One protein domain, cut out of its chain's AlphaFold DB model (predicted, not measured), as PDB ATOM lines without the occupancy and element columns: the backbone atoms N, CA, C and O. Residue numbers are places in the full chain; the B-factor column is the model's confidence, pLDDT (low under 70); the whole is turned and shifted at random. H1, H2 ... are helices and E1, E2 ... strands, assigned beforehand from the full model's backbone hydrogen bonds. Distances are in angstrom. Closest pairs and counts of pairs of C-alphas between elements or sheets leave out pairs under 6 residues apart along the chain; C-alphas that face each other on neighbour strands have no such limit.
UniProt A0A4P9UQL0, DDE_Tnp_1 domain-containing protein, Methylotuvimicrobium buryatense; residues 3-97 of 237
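AT A GLANCE: This is residues 3 to 97 of the 237 residues of the protein "DDE_Tnp_1 domain-containing protein" of Methylotuvimicrobium buryatense (UniProt A0A4P9UQL0). A strongly twisted sheet of four strands has the long helix H2 standing crosswise beyond one end of its strands, with the short helix H3 beside H2 and H1 packed on one face of the sheet. The E2 and E3 hairpin reaches away from H2. The printed part has 95 residues, mixed in class, with three named helices and four named strands in the order E1 H1 E2 E3 H2 H3 E4; the sheet's order is E1 E2 E3 E4, all antiparallel. It is only just loose, close to compact, with a radius of gyration of the C-alphas of 15.1 A and spans of 39 by 29 by 19 A.

HOW THE PARTS SIT: Start at the hairpin of E2, residues 29 to 37, and E3, residues 40 to 50, where N 33 and O 44 are 2.9 A apart, within hydrogen-bond range. The edge strands are E1, residues 3 to 5, with N 4 and O 34 at 2.9 A, and E4, residues 84 to 89, with N 47 and O 87 at 2.8 A. H1, residues 17 to 23, is on the sheet at a height of 8.9 A, over none of the strands, but only just: 2 of its C-alphas fall on E3. H3, residues 76 to 81, is not on the sheet. H2, residues 53 to 68, touches H3 with residues 60 to 64 alone, at a steep tilt of 47 degrees; their closest C-alphas, of Arg 60 and Leu 79, are 5.4 A apart. H2 only grazes the sheet, with residues 55 to 59. In H1, H2 and H3 every O i to N i+4 pair is within hydrogen-bond range.

IN THESE COORDINATES: Find C-alpha 3 at (7.122, 11.363, 14.675), where E1 begins. E2 is 23.9 A long; E3, 30.1 A, bends by 52 degrees at residue 43. H2 runs 22.6 A from C-alpha 53 at (-12.277, 1.585, 30.350). E4 ends at C-alpha 89, (11.852, 5.769, 24.213).

THE WHOLE: The C-alphas of Gly 71 and Ala 94, the two farthest apart, are 44.3 A apart. The printed part has no cut; the link from E1 to H1 is long, with 11 residues. Confidence is under 70 at residues 10 to 11.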
ATOM      1  N   LEU A   3       6.775  12.774  14.761       89.88
ATOM      2  CA  LEU A   3       7.122  11.363  14.675       89.88
ATOM      3  C   LEU A   3       6.781  10.842  13.281       89.88
ATOM      4  O   LEU A   3       5.741  11.194  12.712       89.88
ATOM      5  N   TYR A   4       7.681  10.030  12.751       91.12
ATOM      6  CA  TYR A   4       7.638   9.495  11.401       91.12
ATOM      7  C   TYR A   4       7.720   7.976  11.440       91.12
ATOM      8  O   TYR A   4       8.346   7.403  12.330       91.12
ATOM      9  N   GLU A   5       7.110   7.337  10.454       90.56
ATOM     10  CA  GLU A   5       7.208   5.902  10.229       90.56
ATOM     11  C   GLU A   5       8.662   5.489   9.989       90.56
ATOM     12  O   GLU A   5       9.456   6.214   9.366       90.56
ATOM     13  N   ARG A   6       9.011   4.285  10.452       83.81
ATOM     14  CA  ARG A   6      10.315   3.674  10.191       83.81
ATOM     15  C   ARG A   6      10.385   3.133   8.759       83.81
ATOM     16  O   ARG A   6      10.374   1.933   8.529       83.81
ATOM     17  N   CYS A   7      10.447   4.046   7.795       80.81
ATOM     18  CA  CYS A   7      10.553   3.763   6.364       80.81
ATOM     19  C   CYS A   7      11.825   4.383   5.761       80.81
ATOM     20  O   CYS A   7      12.371   5.363   6.290       80.81
ATOM     21  N   ASN A   8      12.278   3.820   4.636       70.75
ATOM     22  CA  ASN A   8      13.452   4.284   3.884       70.75
ATOM     23  C   ASN A   8      13.164   5.512   2.998       70.75
ATOM     24  O   ASN A   8      14.007   5.901   2.195       70.75
ATOM     25  N   GLU A   9      11.995   6.144   3.130       73.31
ATOM     26  CA  GLU A   9      11.661   7.318   2.325       73.31
ATOM     27  C   GLU A   9      12.472   8.564   2.739       73.31
ATOM     28  O   GLU A   9      12.525   8.884   3.932       73.31
ATOM     29  N   PRO A  10      13.026   9.336   1.777       65.69
ATOM     30  CA  PRO A  10      13.894  10.484   2.068       65.69
ATOM     31  C   PRO A  10      13.208  11.611   2.848       65.69
ATOM     32  O   PRO A  10      13.841  12.290   3.650       65.69
ATOM     33  N   LYS A  11      11.906  11.828   2.612       68.69
ATOM     34  CA  LYS A  11      11.120  12.895   3.259       68.69
ATOM     35  C   LYS A  11      10.456  12.454   4.569       68.69
ATOM     36  O   LYS A  11       9.976  13.311   5.310       68.69
ATOM     37  N   GLY A  12      10.465  11.148   4.860       77.38
ATOM     38  CA  GLY A  12       9.782  10.525   5.990       77.38
ATOM     39  C   GLY A  12       8.253  10.599   5.892       77.38
ATOM     40  O   GLY A  12       7.667  11.667   5.721       77.38
ATOM     41  N   VAL A  13       7.575   9.473   6.098       86.81
ATOM     42  CA  VAL A  13       6.107   9.438   6.201       86.81
ATOM     43  C   VAL A  13       5.699   9.787   7.629       86.81
ATOM     44  O   VAL A  13       6.189   9.176   8.577       86.81
ATOM     45  N   LYS A  14       4.832  10.791   7.825       90.06
ATOM     46  CA  LYS A  14       4.296  11.097   9.164       90.06
ATOM     47  C   LYS A  14       3.475   9.915   9.661       90.06
ATOM     48  O   LYS A  14       2.684   9.363   8.908       90.06
ATOM     49  N   ILE A  15       3.616   9.593  10.940       91.19
ATOM     50  CA  ILE A  15       2.890   8.467  11.522       91.19
ATOM     51  C   ILE A  15       1.368   8.674  11.477       91.19
ATOM     52  O   ILE A  15       0.841   9.708  11.918       91.19
ATOM     53  N   ASP A  16       0.660   7.655  10.993       92.25
ATOM     54  CA  ASP A  16      -0.793   7.599  11.084       92.25
ATOM     55  C   ASP A  16      -1.217   6.988  12.421       92.25
ATOM     56  O   ASP A  16      -1.464   5.792  12.567       92.25
ATOM     57  N   TRP A  17      -1.320   7.853  13.427       91.75
ATOM     58  CA  TRP A  17      -1.780   7.455  14.755       91.75
ATOM     59  C   TRP A  17      -3.163   6.803  14.777       91.75
ATOM     60  O   TRP A  17      -3.438   6.059  15.710       91.75
ATOM     61  N   GLU A  18      -4.055   7.115  13.835       90.88
ATOM     62  CA  GLU A  18      -5.383   6.505  13.842       90.88
ATOM     63  C   GLU A  18      -5.314   5.052  13.432       90.88
ATOM     64  O   GLU A  18      -5.823   4.200  14.158       90.88
ATOM     65  N   GLN A  19      -4.629   4.783  12.324       92.56
ATOM     66  CA  GLN A  19      -4.433   3.424  11.856       92.56
ATOM     67  C   GLN A  19      -3.652   2.605  12.885       92.56
ATOM     68  O   GLN A  19      -4.154   1.595  13.368       92.56
ATOM     69  N   ARG A  20      -2.495   3.107  13.337       93.62
ATOM     70  CA  ARG A  20      -1.629   2.376  14.275       93.62
ATOM     71  C   ARG A  20      -2.337   1.993  15.569       93.62
ATOM     72  O   ARG A  20      -2.151   0.892  16.060       93.62
ATOM     73  N   ILE A  21      -3.158   2.879  16.132       94.12
ATOM     74  CA  ILE A  21      -3.886   2.589  17.375       94.12
ATOM     75  C   ILE A  21      -5.063   1.634  17.145       94.12
ATOM     76  O   ILE A  21      -5.374   0.842  18.035       94.12
ATOM     77  N   ARG A  22      -5.715   1.681  15.975       92.06
ATOM     78  CA  ARG A  22      -6.745   0.696  15.607       92.06
ATOM     79  C   ARG A  22      -6.140  -0.696  15.435       92.06
ATOM     80  O   ARG A  22      -6.720  -1.647  15.949       92.06
ATOM     81  N   ASP A  23      -4.966  -0.793  14.810       94.38
ATOM     82  CA  ASP A  23      -4.250  -2.059  14.594       94.38
ATOM     83  C   ASP A  23      -3.911  -2.767  15.914       94.38
ATOM     84  O   ASP A  23      -3.918  -3.993  15.987       94.38
ATOM     85  N   LEU A  24      -3.674  -2.003  16.986       93.94
ATOM     86  CA  LEU A  24      -3.431  -2.561  18.319       93.94
ATOM     87  C   LEU A  24      -4.672  -3.209  18.948       93.94
ATOM     88  O   LEU A  24      -4.537  -3.929  19.932       93.94
ATOM     89  N   ASN A  25      -5.879  -2.937  18.439       93.00
ATOM     90  CA  ASN A  25      -7.142  -3.520  18.898       93.00
ATOM     91  C   ASN A  25      -7.325  -3.515  20.436       93.00
ATOM     92  O   ASN A  25      -7.772  -4.486  21.046       93.00
ATOM     93  N   GLY A  26      -6.923  -2.420  21.088       92.25
ATOM     94  CA  GLY A  26      -7.021  -2.274  22.544       92.25
ATOM     95  C   GLY A  26      -5.993  -3.071  23.355       92.25
ATOM     96  O   GLY A  26      -6.141  -3.150  24.571       92.25
ATOM     97  N   GLN A  27      -4.962  -3.632  22.720       95.31
ATOM     98  CA  GLN A  27      -3.831  -4.290  23.377       95.31
ATOM     99  C   GLN A  27      -2.615  -3.358  23.484       95.31
ATOM    100  O   GLN A  27      -2.473  -2.425  22.690       95.31
ATOM    101  N   PRO A  28      -1.715  -3.579  24.459       96.19
ATOM    102  CA  PRO A  28      -0.434  -2.886  24.497       96.19
ATOM    103  C   PRO A  28       0.410  -3.215  23.262       96.19
ATOM    104  O   PRO A  28       0.464  -4.373  22.852       96.19
ATOM    105  N   GLY A  29       1.124  -2.234  22.712       95.56
ATOM    106  CA  GLY A  29       2.009  -2.477  21.574       95.56
ATOM    107  C   GLY A  29       3.123  -1.455  21.413       95.56
ATOM    108  O   GLY A  29       3.042  -0.331  21.910       95.56
ATOM    109  N   ALA A  30       4.171  -1.877  20.717       95.31
ATOM    110  CA  ALA A  30       5.314  -1.062  20.354       95.31
ATOM    111  C   ALA A  30       5.201  -0.633  18.889       95.31
ATOM    112  O   ALA A  30       4.873  -1.428  18.011       95.31
ATOM    113  N   ILE A  31       5.461   0.643  18.623       94.75
ATOM    114  CA  ILE A  31       5.416   1.215  17.279       94.75
ATOM    115  C   ILE A  31       6.787   1.836  16.995       94.75
ATOM    116  O   ILE A  31       7.101   2.888  17.561       94.75
ATOM    117  N   PRO A  32       7.630   1.201  16.161       93.56
ATOM    118  CA  PRO A  32       8.920   1.757  15.768       93.56
ATOM    119  C   PRO A  32       8.737   3.054  14.982       93.56
ATOM    120  O   PRO A  32       7.952   3.121  14.036       93.56
ATOM    121  N   VAL A  33       9.483   4.089  15.354       93.81
ATOM    122  CA  VAL A  33       9.360   5.423  14.767       93.81
ATOM    123  C   VAL A  33      10.713   6.101  14.644       93.81
ATOM    124  O   VAL A  33      11.685   5.766  15.319       93.81
ATOM    125  N   TYR A  34      10.738   7.150  13.837       92.31
ATOM    126  CA  TYR A  34      11.780   8.154  13.902       92.31
ATOM    127  C   TYR A  34      11.250   9.448  14.500       92.31
ATOM    128  O   TYR A  34      10.219   9.980  14.083       92.31
ATOM    129  N   LEU A  35      11.993   9.984  15.462       90.56
ATOM    130  CA  LEU A  35      11.824  11.337  15.957       90.56
ATOM    131  C   LEU A  35      12.743  12.263  15.166       90.56
ATOM    132  O   LEU A  35      13.964  12.191  15.289       90.56
ATOM    133  N   CYS A  36      12.149  13.156  14.381       85.88
ATOM    134  CA  CYS A  36      12.907  14.201  13.703       85.88
ATOM    135  C   CYS A  36      12.911  15.459  14.573       85.88
ATOM    136  O   CYS A  36      11.855  16.013  14.916       85.88
ATOM    137  N   HIS A  37      14.106  15.909  14.938       82.31
ATOM    138  CA  HIS A  37      14.312  17.178  15.617       82.31
ATOM    139  C   HIS A  37      15.474  17.912  14.955       82.31
ATOM    140  O   HIS A  37      16.599  17.417  14.964       82.31
ATOM    141  N   GLN A  38      15.183  19.094  14.394       82.12
ATOM    142  CA  GLN A  38      16.110  19.786  13.488       82.12
ATOM    143  C   GLN A  38      16.466  18.842  12.323       82.12
ATOM    144  O   GLN A  38      15.578  18.136  11.845       82.12
ATOM    145  N   ASP A  39      17.735  18.775  11.928       80.62
ATOM    146  CA  ASP A  39      18.223  17.907  10.847       80.62
ATOM    147  C   ASP A  39      18.625  16.502  11.328       80.62
ATOM    148  O   ASP A  39      19.223  15.724  10.586       80.62
ATOM    149  N   LYS A  40      18.320  16.152  12.586       84.62
ATOM    150  CA  LYS A  40      18.666  14.850  13.165       84.62
ATOM    151  C   LYS A  40      17.455  13.931  13.223       84.62
ATOM    152  O   LYS A  40      16.403  14.281  13.767       84.62
ATOM    153  N   ARG A  41      17.650  12.716  12.706       86.88
ATOM    154  CA  ARG A  41      16.709  11.599  12.796       86.88
ATOM    155  C   ARG A  41      17.151  10.684  13.935       86.88
ATOM    156  O   ARG A  41      18.239  10.121  13.885       86.88
ATOM    157  N   ILE A  42      16.321  10.563  14.965       89.81
ATOM    158  CA  ILE A  42      16.575   9.705  16.125       89.81
ATOM    159  C   ILE A  42      15.655   8.494  16.016       89.81
ATOM    160  O   ILE A  42      14.436   8.652  15.939       89.81
ATOM    161  N   GLU A  43      16.229   7.297  15.988       92.00
ATOM    162  CA  GLU A  43      15.461   6.055  16.049       92.00
ATOM    163  C   GLU A  43      14.892   5.849  17.458       92.00
ATOM    164  O   GLU A  43      15.555   6.117  18.463       92.00
ATOM    165  N   GLY A  44      13.648   5.386  17.533       93.75
ATOM    166  CA  GLY A  44      13.029   5.025  18.796       93.75
ATOM    167  C   GLY A  44      11.742   4.238  18.613       93.75
ATOM    168  O   GLY A  44      11.353   3.858  17.509       93.75
ATOM    169  N   VAL A  45      11.072   4.001  19.728       95.12
ATOM    170  CA  VAL A  45       9.849   3.209  19.808       95.12
ATOM    171  C   VAL A  45       8.820   3.991  20.606       95.12
ATOM    172  O   VAL A  45       9.129   4.578  21.645       95.12
ATOM    173  N   VAL A  46       7.582   4.015  20.118       96.12
ATOM    174  CA  VAL A  46       6.433   4.484  20.890       96.12
ATOM    175  C   VAL A  46       5.687   3.283  21.432       96.12
ATOM    176  O   VAL A  46       5.053   2.543  20.689       96.12
ATOM    177  N   HIS A  47       5.748   3.126  22.746       96.75
ATOM    178  CA  HIS A  47       4.972   2.151  23.491       96.75
ATOM    179  C   HIS A  47       3.592   2.734  23.785       96.75
ATOM    180  O   HIS A  47       3.464   3.763  24.458       96.75
ATOM    181  N   ALA A  48       2.561   2.090  23.252       97.00
ATOM    182  CA  ALA A  48       1.168   2.449  23.442       97.00
ATOM    183  C   ALA A  48       0.531   1.495  24.452       97.00
ATOM    184  O   ALA A  48       0.431   0.293  24.214       97.00
ATOM    185  N   MET A  49       0.084   2.042  25.581       97.31
ATOM    186  CA  MET A  49      -0.604   1.300  26.635       97.31
ATOM    187  C   MET A  49      -2.068   1.762  26.717       97.31
ATOM    188  O   MET A  49      -2.309   2.954  26.946       97.31
ATOM    189  N   PRO A  50      -3.057   0.869  26.543       97.06
ATOM    190  CA  PRO A  50      -4.464   1.224  26.677       97.06
ATOM    191  C   PRO A  50      -4.795   1.536  28.141       97.06
ATOM    192  O   PRO A  50      -4.338   0.862  29.067       97.06
ATOM    193  N   LEU A  51      -5.604   2.569  28.367       96.06
ATOM    194  CA  LEU A  51      -6.143   2.866  29.691       96.06
ATOM    195  C   LEU A  51      -7.310   1.923  30.019       96.06
ATOM    196  O   LEU A  51      -8.100   1.604  29.126       96.06
ATOM    197  N   PRO A  52      -7.508   1.566  31.303       95.50
ATOM    198  CA  PRO A  52      -8.725   0.891  31.742       95.50
ATOM    199  C   PRO A  52      -9.986   1.648  31.290       95.50
ATOM    200  O   PRO A  52      -9.964   2.886  31.279       95.50
ATOM    201  N   PRO A  53     -11.099   0.962  30.962       94.75
ATOM    202  CA  PRO A  53     -12.277   1.585  30.350       94.75
ATOM    203  C   PRO A  53     -12.799   2.826  31.087       94.75
ATOM    204  O   PRO A  53     -13.097   3.846  30.456       94.75
ATOM    205  N   GLU A  54     -12.841   2.779  32.420       96.31
ATOM    206  CA  GLU A  54     -13.264   3.897  33.269       96.31
ATOM    207  C   GLU A  54     -12.315   5.099  33.170       96.31
ATOM    208  O   GLU A  54     -12.752   6.238  32.971       96.31
ATOM    209  N   GLN A  55     -11.003   4.852  33.241       96.12
ATOM    210  CA  GLN A  55      -9.981   5.893  33.123       96.12
ATOM    211  C   GLN A  55      -9.977   6.500  31.718       96.12
ATOM    212  O   GLN A  55      -9.898   7.721  31.574       96.12
ATOM    213  N   ALA A  56     -10.143   5.675  30.683       95.81
ATOM    214  CA  ALA A  56     -10.262   6.116  29.300       95.81
ATOM    215  C   ALA A  56     -11.509   6.999  29.098       95.81
ATOM    216  O   ALA A  56     -11.441   8.052  28.458       95.81
ATOM    217  N   ALA A  57     -12.653   6.624  29.682       96.38
ATOM    218  CA  ALA A  57     -13.869   7.432  29.645       96.38
ATOM    219  C   ALA A  57     -13.680   8.774  30.369       96.38
ATOM    220  O   ALA A  57     -14.062   9.823  29.839       96.38
ATOM    221  N   GLN A  58     -13.039   8.768  31.541       97.12
ATOM    222  CA  GLN A  58     -12.721   9.989  32.278       97.12
ATOM    223  C   GLN A  58     -11.755  10.893  31.493       97.12
ATOM    224  O   GLN A  58     -11.965  12.106  31.428       97.12
ATOM    225  N   ALA A  59     -10.727  10.322  30.863       96.06
ATOM    226  CA  ALA A  59      -9.780  11.050  30.025       96.06
ATOM    227  C   ALA A  59     -10.479  11.700  28.820       96.06
ATOM    228  O   ALA A  59     -10.297  12.896  28.582       96.06
ATOM    229  N   ARG A  60     -11.374  10.973  28.136       96.81
ATOM    230  CA  ARG A  60     -12.219  11.519  27.059       96.81
ATOM    231  C   ARG A  60     -13.117  12.661  27.543       96.81
ATOM    232  O   ARG A  60     -13.208  13.683  26.866       96.81
ATOM    233  N   ARG A  61     -13.751  12.537  28.718       96.44
ATOM    234  CA  ARG A  61     -14.560  13.620  29.320       96.44
ATOM    235  C   ARG A  61     -13.714  14.869  29.585       96.44
ATOM    236  O   ARG A  61     -14.091  15.958  29.155       96.44
ATOM    237  N   LYS A  62     -12.538  14.707  30.201       96.44
ATOM    238  CA  LYS A  62     -11.584  15.804  30.445       96.44
ATOM    239  C   LYS A  62     -11.106  16.449  29.140       96.44
ATOM    240  O   LYS A  62     -10.975  17.668  29.076       96.44
ATOM    241  N   ALA A  63     -10.871  15.661  28.090       95.19
ATOM    242  CA  ALA A  63     -10.493  16.175  26.774       95.19
ATOM    243  C   ALA A  63     -11.609  17.026  26.143       95.19
ATOM    244  O   ALA A  63     -11.327  18.118  25.648       95.19
ATOM    245  N   LYS A  64     -12.872  16.578  26.222       96.19
ATOM    246  CA  LYS A  64     -14.041  17.356  25.771       96.19
ATOM    247  C   LYS A  64     -14.187  18.664  26.549       96.19
ATOM    248  O   LYS A  64     -14.358  19.709  25.933       96.19
ATOM    249  N   GLN A  65     -14.054  18.619  27.876       96.44
ATOM    250  CA  GLN A  65     -14.130  19.812  28.725       96.44
ATOM    251  C   GLN A  65     -13.043  20.831  28.361       96.44
ATOM    252  O   GLN A  65     -13.361  21.958  28.012       96.44
ATOM    253  N   ARG A  66     -11.773  20.408  28.285       94.88
ATOM    254  CA  ARG A  66     -10.655  21.283  27.881       94.88
ATOM    255  C   ARG A  66     -10.808  21.877  26.480       94.88
ATOM    256  O   ARG A  66     -10.191  22.898  26.180       94.88
ATOM    257  N   ALA A  67     -11.506  21.190  25.579       94.62
ATOM    258  CA  ALA A  67     -11.817  21.719  24.260       94.62
ATOM    259  C   ALA A  67     -12.891  22.811  24.374       94.62
ATOM    260  O   ALA A  67     -12.668  23.922  23.895       94.62
ATOM    261  N   ARG A  68     -13.980  22.530  25.101       95.50
ATOM    262  CA  ARG A  68     -15.075  23.472  25.357       95.50
ATOM    263  C   ARG A  68     -14.605  24.747  26.059       95.50
ATOM    264  O   ARG A  68     -14.951  25.829  25.605       95.50
ATOM    265  N   ASP A  69     -13.758  24.628  27.080       95.69
ATOM    266  CA  ASP A  69     -13.178  25.772  27.806       95.69
ATOM    267  C   ASP A  69     -12.350  26.692  26.889       95.69
ATOM    268  O   ASP A  69     -12.096  27.849  27.208       95.69
ATOM    269  N   LYS A  70     -11.917  26.173  25.733       94.31
ATOM    270  CA  LYS A  70     -11.175  26.894  24.692       94.31
ATOM    271  C   LYS A  70     -12.036  27.224  23.464       94.31
ATOM    272  O   LYS A  70     -11.476  27.510  22.411       94.31
ATOM    273  N   GLY A  71     -13.362  27.112  23.564       94.44
ATOM    274  CA  GLY A  71     -14.297  27.422  22.477       94.44
ATOM    275  C   GLY A  71     -14.226  26.476  21.272       94.44
ATOM    276  O   GLY A  71     -14.590  26.868  20.170       94.44
ATOM    277  N   ARG A  72     -13.737  25.241  21.444       94.88
ATOM    278  CA  ARG A  72     -13.556  24.268  20.352       94.88
ATOM    279  C   ARG A  72     -14.141  22.895  20.682       94.88
ATOM    280  O   ARG A  72     -14.294  22.530  21.846       94.88
ATOM    281  N   THR A  73     -14.374  22.083  19.655       93.38
ATOM    282  CA  THR A  73     -14.791  20.679  19.805       93.38
ATOM    283  C   THR A  73     -13.579  19.748  19.743       93.38
ATOM    284  O   THR A  73     -12.668  19.939  18.938       93.38
ATOM    285  N   ALA A  74     -13.530  18.736  20.613       93.44
ATOM    286  CA  ALA A  74     -12.469  17.731  20.569       93.44
ATOM    287  C   ALA A  74     -12.628  16.843  19.322       93.44
ATOM    288  O   ALA A  74     -13.685  16.249  19.124       93.44
ATOM    289  N   SER A  75     -11.574  16.729  18.508       93.31
ATOM    290  CA  SER A  75     -11.561  15.848  17.328       93.31
ATOM    291  C   SER A  75     -11.688  14.368  17.706       93.31
ATOM    292  O   SER A  75     -11.276  13.965  18.800       93.31
ATOM    293  N   GLN A  76     -12.182  13.541  16.776       92.06
ATOM    294  CA  GLN A  76     -12.245  12.084  16.954       92.06
ATOM    295  C   GLN A  76     -10.865  11.499  17.277       92.06
ATOM    296  O   GLN A  76     -10.727  10.794  18.277       92.06
ATOM    297  N   LYS A  77      -9.825  11.912  16.538       92.38
ATOM    298  CA  LYS A  77      -8.423  11.564  16.810       92.38
ATOM    299  C   LYS A  77      -8.015  11.815  18.259       92.38
ATOM    300  O   LYS A  77      -7.438  10.954  18.914       92.38
ATOM    301  N   THR A  78      -8.331  13.002  18.784       92.50
ATOM    302  CA  THR A  78      -7.989  13.369  20.168       92.50
ATOM    303  C   THR A  78      -8.720  12.486  21.174       92.50
ATOM    304  O   THR A  78      -8.122  12.069  22.164       92.50
ATOM    305  N   LEU A  79     -10.000  12.189  20.944       94.38
ATOM    306  CA  LEU A  79     -10.786  11.333  21.833       94.38
ATOM    307  C   LEU A  79     -10.307   9.880  21.808       94.38
ATOM    308  O   LEU A  79     -10.256   9.253  22.865       94.38
ATOM    309  N   MET A  80      -9.923   9.377  20.634       93.19
ATOM    310  CA  MET A  80      -9.332   8.054  20.476       93.19
ATOM    311  C   MET A  80      -8.010   7.967  21.246       93.19
ATOM    312  O   MET A  80      -7.884   7.142  22.147       93.19
ATOM    313  N   LEU A  81      -7.075   8.892  20.996       94.56
ATOM    314  CA  LEU A  81      -5.770   8.925  21.672       94.56
ATOM    315  C   LEU A  81      -5.869   9.193  23.180       94.56
ATOM    316  O   LEU A  81      -5.009   8.757  23.933       94.56
ATOM    317  N   SER A  82      -6.932   9.854  23.650       95.19
ATOM    318  CA  SER A  82      -7.166  10.059  25.090       95.19
ATOM    319  C   SER A  82      -7.402   8.753  25.856       95.19
ATOM    320  O   SER A  82      -7.348   8.761  27.082       95.19
ATOM    321  N   GLY A  83      -7.696   7.648  25.165       96.50
ATOM    322  CA  GLY A  83      -7.800   6.317  25.763       96.50
ATOM    323  C   GLY A  83      -6.463   5.602  25.957       96.50
ATOM    324  O   GLY A  83      -6.473   4.469  26.421       96.50
ATOM    325  N   TRP A  84      -5.340   6.232  25.607       97.00
ATOM    326  CA  TRP A  84      -4.025   5.599  25.579       97.00
ATOM    327  C   TRP A  84      -2.980   6.438  26.309       97.00
ATOM    328  O   TRP A  84      -3.042   7.669  26.344       97.00
ATOM    329  N   VAL A  85      -1.981   5.758  26.857       95.81
ATOM    330  CA  VAL A  85      -0.719   6.350  27.299       95.81
ATOM    331  C   VAL A  85       0.325   6.022  26.240       95.81
ATOM    332  O   VAL A  85       0.589   4.853  25.980       95.81
ATOM    333  N   LEU A  86       0.895   7.054  25.616       95.88
ATOM    334  CA  LEU A  86       1.926   6.916  24.586       95.88
ATOM    335  C   LEU A  86       3.272   7.359  25.155       95.88
ATOM    336  O   LEU A  86       3.407   8.502  25.598       95.88
ATOM    337  N   ILE A  87       4.253   6.461  25.144       96.06
ATOM    338  CA  ILE A  87       5.581   6.682  25.723       96.06
ATOM    339  C   ILE A  87       6.618   6.473  24.628       96.06
ATOM    340  O   ILE A  87       6.770   5.367  24.122       96.06
ATOM    341  N   PHE A  88       7.338   7.533  24.266       95.25
ATOM    342  CA  PHE A  88       8.490   7.432  23.375       95.25
ATOM    343  C   PHE A  88       9.750   7.080  24.174       95.25
ATOM    344  O   PHE A  88      10.017   7.699  25.206       95.25
ATOM    345  N   THR A  89      10.542   6.141  23.667       94.88
ATOM    346  CA  THR A  89      11.852   5.769  24.213       94.88
ATOM    347  C   THR A  89      12.824   5.416  23.089       94.88
ATOM    348  O   THR A  89      12.411   4.973  22.021       94.88
ATOM    349  N   SER A  90      14.123   5.605  23.322       93.44
ATOM    350  CA  SER A  90      15.187   5.084  22.450       93.44
ATOM    351  C   SER A  90      15.629   3.670  22.845       93.44
ATOM    352  O   SER A  90      16.554   3.130  22.246       93.44
ATOM    353  N   LEU A  91      15.024   3.085  23.886       93.12
ATOM    354  CA  LEU A  91      15.288   1.704  24.276       93.12
ATOM    355  C   LEU A  91      14.709   0.745  23.223       93.12
ATOM    356  O   LEU A  91      13.541   0.894  22.860       93.12
ATOM    357  N   PRO A  92      15.491  -0.241  22.753       85.62
ATOM    358  CA  PRO A  92      14.977  -1.297  21.897       85.62
ATOM    359  C   PRO A  92      13.897  -2.117  22.606       85.62
ATOM    360  O   PRO A  92      14.039  -2.455  23.782       85.62
ATOM    361  N   GLU A  93      12.875  -2.528  21.857       84.88
ATOM    362  CA  GLU A  93      11.819  -3.433  22.341       84.88
ATOM    363  C   GLU A  93      12.380  -4.783  22.822       84.88
ATOM    364  O   GLU A  93      11.849  -5.381  23.751       84.88
ATOM    365  N   ALA A  94      13.511  -5.219  22.259       89.19
ATOM    366  CA  ALA A  94      14.228  -6.415  22.698       89.19
ATOM    367  C   ALA A  94      14.728  -6.351  24.156       89.19
ATOM    368  O   ALA A  94      15.032  -7.394  24.727       89.19
ATOM    369  N   LEU A  95      14.844  -5.157  24.758       93.12
ATOM    370  CA  LEU A  95      15.283  -5.007  26.151       93.12
ATOM    371  C   LEU A  95      14.120  -4.981  27.143       93.12
ATOM    372  O   LEU A  95      14.239  -5.550  28.225       93.12
ATOM    373  N   LEU A  96      13.032  -4.278  26.815       93.69
ATOM    374  CA  LEU A  96      11.881  -4.105  27.700       93.69
ATOM    375  C   LEU A  96      10.586  -4.081  26.896       93.69
ATOM    376  O   LEU A  96      10.446  -3.329  25.930       93.69
ATOM    377  N   ASP A  97       9.608  -4.851  27.365       94.50
ATOM    378  CA  ASP A  97       8.279  -4.880  26.775       94.50
ATOM    379  C   ASP A  97       7.466  -3.613  27.111       94.50
ATOM    380  O   ASP A  97       7.773  -2.830  28.019       94.50
TER     381      ASP A  97